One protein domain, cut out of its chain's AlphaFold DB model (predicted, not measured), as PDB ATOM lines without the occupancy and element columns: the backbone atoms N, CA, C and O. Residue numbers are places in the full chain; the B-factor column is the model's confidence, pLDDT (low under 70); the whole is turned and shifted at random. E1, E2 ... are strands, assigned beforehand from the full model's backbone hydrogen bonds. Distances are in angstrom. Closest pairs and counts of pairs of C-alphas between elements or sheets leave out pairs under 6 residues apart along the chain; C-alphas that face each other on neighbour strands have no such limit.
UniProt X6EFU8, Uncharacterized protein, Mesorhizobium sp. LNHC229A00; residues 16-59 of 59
ATOM      1  N   ALA A  16      54.728  22.974 -36.231       92.31
ATOM      2  CA  ALA A  16      54.637  24.423 -36.408       92.31
ATOM      3  C   ALA A  16      53.182  24.859 -36.628       92.31
ATOM      4  O   ALA A  16      52.458  24.253 -37.418       92.31
ATOM      5  N   VAL A  17      52.768  25.940 -35.961       93.38
ATOM      6  CA  VAL A  17      51.450  26.568 -36.136       93.38
ATOM      7  C   VAL A  17      51.643  27.968 -36.705       93.38
ATOM      8  O   VAL A  17      52.375  28.779 -36.141       93.38
ATOM      9  N   PHE A  18      50.968  28.261 -37.817       92.56
ATOM     10  CA  PHE A  18      51.008  29.564 -38.476       92.56
ATOM     11  C   PHE A  18      49.619  30.205 -38.474       92.56
ATOM     12  O   PHE A  18      48.634  29.547 -38.804       92.56
ATOM     13  N   GLY A  19      49.547  31.498 -38.155       94.56
ATOM     14  CA  GLY A  19      48.328  32.302 -38.254       94.56
ATOM     15  C   GLY A  19      48.489  33.388 -39.312       94.56
ATOM     16  O   GLY A  19      49.292  34.300 -39.145       94.56
ATOM     17  N   PHE A  20      47.745  33.287 -40.411       94.69
ATOM     18  CA  PHE A  20      47.742  34.268 -41.497       94.69
ATOM     19  C   PHE A  20      46.430  34.187 -42.288       94.69
ATOM     20  O   PHE A  20      45.649  33.248 -42.131       94.69
ATOM     21  N   ARG A  21      46.182  35.163 -43.169       96.19
ATOM     22  CA  ARG A  21      45.045  35.119 -44.098       96.19
ATOM     23  C   ARG A  21      45.354  34.167 -45.255       96.19
ATOM     24  O   ARG A  21      45.982  34.564 -46.231       96.19
ATOM     25  N   GLY A  22      44.941  32.911 -45.118       91.56
ATOM     26  CA  GLY A  22      45.059  31.893 -46.163       91.56
ATOM     27  C   GLY A  22      43.860  31.856 -47.116       91.56
ATOM     28  O   GLY A  22      42.780  32.356 -46.801       91.56
ATOM     29  N   GLN A  23      44.049  31.217 -48.271       95.69
ATOM     30  CA  GLN A  23      42.995  30.890 -49.235       95.69
ATOM     31  C   GLN A  23      43.085  29.388 -49.540       95.69
ATOM     32  O   GLN A  23      43.954  28.957 -50.288       95.69
ATOM     33  N   ALA A  24      42.229  28.580 -48.910       91.38
ATOM     34  CA  ALA A  24      42.340  27.115 -48.917       91.38
ATOM     35  C   ALA A  24      42.323  26.502 -50.331       91.38
ATOM     36  O   ALA A  24      43.182  25.686 -50.666       91.38
ATOM     37  N   PHE A  25      41.406  26.968 -51.183       93.50
ATOM     38  CA  PHE A  25      41.119  26.388 -52.500       93.50
ATOM     39  C   PHE A  25      42.163  26.645 -53.590       93.50
ATOM     40  O   PHE A  25      42.030  26.146 -54.702       93.50
ATOM     41  N   VAL A  26      43.212  27.415 -53.291       95.38
ATOM     42  CA  VAL A  26      44.365  27.596 -54.191       95.38
ATOM     43  C   VAL A  26      45.590  26.816 -53.710       95.38
ATOM     44  O   VAL A  26      46.703  27.037 -54.183       95.38
ATOM     45  N   THR A  27      45.403  25.916 -52.742       94.25
ATOM     46  CA  THR A  27      46.470  25.118 -52.137       94.25
ATOM     47  C   THR A  27      46.169  23.625 -52.220       94.25
ATOM     48  O   THR A  27      45.072  23.202 -52.568       94.25
ATOM     49  N   ARG A  28      47.170  22.820 -51.858       94.31
ATOM     50  CA  ARG A  28      47.063  21.366 -51.666       94.31
ATOM     51  C   ARG A  28      47.056  20.970 -50.183       94.31
ATOM     52  O   ARG A  28      47.452  19.860 -49.848       94.31
ATOM     53  N   ALA A  29      46.738  21.908 -49.289       94.50
ATOM     54  CA  ALA A  29      46.651  21.617 -47.864       94.50
ATOM     55  C   ALA A  29      45.363  20.837 -47.565       94.50
ATOM     56  O   ALA A  29      44.331  21.095 -48.183       94.50
ATOM     57  N   HIS A  30      45.426  19.915 -46.605       95.62
ATOM     58  CA  HIS A  30      44.218  19.324 -46.037       95.62
ATOM     59  C   HIS A  30      43.489  20.362 -45.189       95.62
ATOM     60  O   HIS A  30      44.122  21.121 -44.448       95.62
ATOM     61  N   ILE A  31      42.164  20.355 -45.271       96.12
ATOM     62  CA  ILE A  31      41.283  21.141 -44.418       96.12
ATOM     63  C   ILE A  31      40.635  20.180 -43.430       96.12
ATOM     64  O   ILE A  31      39.952  19.239 -43.824       96.12
ATOM     65  N   VAL A  32      40.908  20.382 -42.142       96.62
ATOM     66  CA  VAL A  32      40.441  19.498 -41.069       96.62
ATOM     67  C   VAL A  32      39.424  20.249 -40.221       96.62
ATOM     68  O   VAL A  32      39.770  21.220 -39.546       96.62
ATOM     69  N   GLY A  33      38.170  19.806 -40.260       96.38
ATOM     70  CA  GLY A  33      37.107  20.332 -39.412       96.38
ATOM     71  C   GLY A  33      37.233  19.785 -37.991       96.38
ATOM     72  O   GLY A  33      37.226  18.569 -37.793       96.38
ATOM     73  N   ILE A  34      37.339  20.672 -36.998       97.88
ATOM     74  CA  ILE A  34      37.476  20.300 -35.581       97.88
ATOM     75  C   ILE A  34      36.339  20.926 -34.772       97.88
ATOM     76  O   ILE A  34      36.191  22.150 -34.735       97.88
ATOM     77  N   SER A  35      35.552  20.086 -34.099       98.44
ATOM     78  CA  SER A  35      34.501  20.494 -33.163       98.44
ATOM     79  C   SER A  35      35.003  20.441 -31.710       98.44
ATOM     80  O   SER A  35      36.110  19.978 -31.440       98.44
ATOM     81  N   GLY A  36      34.214  20.951 -30.755       98.12
ATOM     82  CA  GLY A  36      34.461  20.748 -29.316       98.12
ATOM     83  C   GLY A  36      35.647  21.508 -28.703       98.12
ATOM     84  O   GLY A  36      35.945  21.328 -27.523       98.12
ATOM     85  N   ILE A  37      36.295  22.407 -29.455       97.75
ATOM     86  CA  ILE A  37      37.415  23.233 -28.960       97.75
ATOM     87  C   ILE A  37      36.994  24.059 -27.733       97.75
ATOM     88  O   ILE A  37      37.706  24.089 -26.733       97.75
ATOM     89  N   SER A  38      35.820  24.698 -27.775       97.81
ATOM     90  CA  SER A  38      35.337  25.567 -26.692       97.81
ATOM     91  C   SER A  38      34.959  24.822 -25.410       97.81
ATOM     92  O   SER A  38      34.929  25.430 -24.344       97.81
ATOM     93  N   THR A  39      34.676  23.519 -25.495       98.00
ATOM     94  CA  THR A  39      34.317  22.669 -24.348       98.00
ATOM     95  C   THR A  39      35.487  21.818 -23.856       98.00
ATOM     96  O   THR A  39      35.300  20.982 -22.975       98.00
ATOM     97  N   GLY A  40      36.685  22.001 -24.425       97.94
ATOM     98  CA  GLY A  40      37.874  21.220 -24.084       97.94
ATOM     99  C   GLY A  40      37.832  19.762 -24.553       97.94
ATOM    100  O   GLY A  40      38.686  18.982 -24.149       97.94
ATOM    101  N   ASN A  41      36.875  19.392 -25.412       98.19
ATOM    102  CA  ASN A  41      36.726  18.043 -25.963       98.19
ATOM    103  C   ASN A  41      36.896  18.074 -27.492       98.19
ATOM    104  O   ASN A  41      35.917  17.880 -28.216       98.19
ATOM    105  N   PRO A  42      38.105  18.376 -28.005       97.88
ATOM    106  CA  PRO A  42      38.330  18.519 -29.435       97.88
ATOM    107  C   PRO A  42      38.128  17.187 -30.161       97.88
ATOM    108  O   PRO A  42      38.650  16.153 -29.743       97.88
ATOM    109  N   LYS A  43      37.406  17.225 -31.282       97.81
ATOM    110  CA  LYS A  43      37.146  16.053 -32.121       97.81
ATOM    111  C   LYS A  43      37.299  16.407 -33.595       97.81
ATOM    112  O   LYS A  43      36.761  17.413 -34.049       97.81
ATOM    113  N   VAL A  44      38.028  15.569 -34.332       96.56
ATOM    114  CA  VAL A  44      38.090  15.636 -35.799       96.56
ATOM    115  C   VAL A  44      36.760  15.140 -36.357       96.56
ATOM    116  O   VAL A  44      36.337  14.029 -36.041       96.56
ATOM    117  N   GLU A  45      36.108  15.967 -37.169       96.94
ATOM    118  CA  GLU A  45      34.829  15.636 -37.806       96.94
ATOM    119  C   GLU A  45      35.000  15.335 -39.294       96.94
ATOM    120  O   GLU A  45      34.433  14.367 -39.797       96.94
ATOM    121  N   THR A  46      35.797  16.146 -39.994       96.62
ATOM    122  CA  THR A  46      36.047  15.994 -41.432       96.62
ATOM    123  C   THR A  46      37.516  16.199 -41.763       96.62
ATOM    124  O   THR A  46      38.243  16.914 -41.067       96.62
ATOM    125  N   ILE A  47      37.946  15.559 -42.848       97.25
ATOM    126  CA  ILE A  47      39.221  15.807 -43.514       97.25
ATOM    127  C   ILE A  47      38.899  15.937 -44.997       97.25
ATOM    128  O   ILE A  47      38.327  15.025 -45.594       97.25
ATOM    129  N   GLU A  48      39.246  17.078 -45.574       96.94
ATOM    130  CA  GLU A  48      38.915  17.451 -46.946       96.94
ATOM    131  C   GLU A  48      40.160  17.950 -47.687       96.94
ATOM    132  O   GLU A  48      41.143  18.390 -47.078       96.94
ATOM    133  N   ASN A  49      40.126  17.903 -49.016       95.06
ATOM    134  CA  ASN A  49      41.098  18.605 -49.849       95.06
ATOM    135  C   ASN A  49      40.729  20.100 -50.001       95.06
ATOM    136  O   ASN A  49      39.700  20.566 -49.513       95.06
ATOM    137  N   GLY A  50      41.556  20.870 -50.717       94.00
ATOM    138  CA  GLY A  50      41.307  22.300 -50.955       94.00
ATOM    139  C   GLY A  50      40.000  22.618 -51.703       94.00
ATOM    140  O   GLY A  50      39.557  23.764 -51.672       94.00
ATOM    141  N   PHE A  51      39.366  21.631 -52.343       94.62
ATOM    142  CA  PHE A  51      38.099  21.773 -53.068       94.62
ATOM    143  C   PHE A  51      36.869  21.371 -52.237       94.62
ATOM    144  O   PHE A  51      35.750  21.487 -52.731       94.62
ATOM    145  N   GLY A  52      37.058  20.940 -50.984       94.88
ATOM    146  CA  GLY A  52      35.976  20.500 -50.094       94.88
ATOM    147  C   GLY A  52      35.545  19.046 -50.305       94.88
ATOM    148  O   GLY A  52      34.484  18.641 -49.838       94.88
ATOM    149  N   GLU A  53      36.335  18.246 -51.024       96.50
ATOM    150  CA  GLU A  53      36.051  16.823 -51.216       96.50
ATOM    151  C   GLU A  53      36.647  16.010 -50.057       96.50
ATOM    152  O   GLU A  53      37.796  16.274 -49.677       96.50
ATOM    153  N   PRO A  54      35.932  15.002 -49.513       96.75
ATOM    154  CA  PRO A  54      36.461  14.144 -48.458       96.75
ATOM    155  C   PRO A  54      37.780  13.483 -48.859       96.75
ATOM    156  O   PRO A  54      37.922  12.968 -49.969       96.75
ATOM    157  N   TYR A  55      38.730  13.451 -47.929       95.62
ATOM    158  CA  TYR A  55      40.042  12.856 -48.138       95.62
ATOM    159  C   TYR A  55      40.349  11.827 -47.049       95.62
ATOM    160  O   TYR A  55      40.223  12.103 -45.856       95.62
ATOM    161  N   ALA A  56      40.764  10.627 -47.456       89.44
ATOM    162  CA  ALA A  56      41.125   9.560 -46.529       89.44
ATOM    163  C   ALA A  56      42.555   9.783 -46.009       89.44
ATOM    164  O   ALA A  56      43.529   9.561 -46.727       89.44
ATOM    165  N   TRP A  57      42.679  10.254 -44.767       87.31
ATOM    166  CA  TRP A  57      43.947  10.402 -44.050       87.31
ATOM    167  C   TRP A  57      43.744  10.164 -42.540       87.31
ATOM    168  O   TRP A  57      42.705  10.559 -42.011       87.31
ATOM    169  N   PRO A  58      44.727   9.592 -41.822       82.56
ATOM    170  CA  PRO A  58      45.899   8.910 -42.365       82.56
ATOM    171  C   PRO A  58      45.494   7.581 -43.022       82.56
ATOM    172  O   PRO A  58      44.518   6.957 -42.611       82.56
ATOM    173  N   VAL A  59      46.233   7.174 -44.052       71.19
ATOM    174  CA  VAL A  59      46.183   5.815 -44.617       71.19
ATOM    175  C   VAL A  59      47.360   4.999 -44.115       71.19
ATOM    176  O   VAL A  59      48.424   5.616 -43.870       71.19
TER     177      VAL A  59
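What this domain is: This is residues 16 to 59 of the 59 residues of an uncharacterized protein of Mesorhizobium sp. LNHC229A00 (UniProt X6EFU8). Little regular structure is present: a single two-stranded hairpin, E1 and E2, with a long stretch without a named element, residues 16 to 30, before it and the tail of residues 49 to 59 after it. Residues 16 to 22 stick out as a free arm. The 44 printed residues hold two named strands, E1 then E2, antiparallel, and no named helix; the class is all strand, with only 11 residues in named elements. The whole is loose, with a radius of gyration of the C-alphas of 11.9 A and spans of 32 by 27 by 18 A.

Where its parts are: The printed part begins at C-alpha 16 (54.637, 24.423, -36.408), and residues 16 to 30 hold no named element. E1 is residues 31 to 35, 13.2 A long, from C-alpha 31 (41.283, 21.141, -44.418). E2 is residues 43 to 48, 15.0 A long, ending at C-alpha 48 (38.915, 17.451, -46.946).

How they stand to each other: E1 and E2 form a hairpin, antiparallel at 157 degrees between directions. C-alphas 32 and 47 face each other at 4.6 A. N 31 and O 48, at 2.9 A, and N 33 and O 46, at 3.0 A, are within hydrogen-bond range.

The domain as a whole: The C-alphas of Val 26 and Thr 39, the two farthest apart, are 31.9 A apart. The link from E1 to E2 is short, with 7 residues. The printed part has no cut and ends at Val 59, the chain's last residue. No printed residue is under 70 in pLDDT.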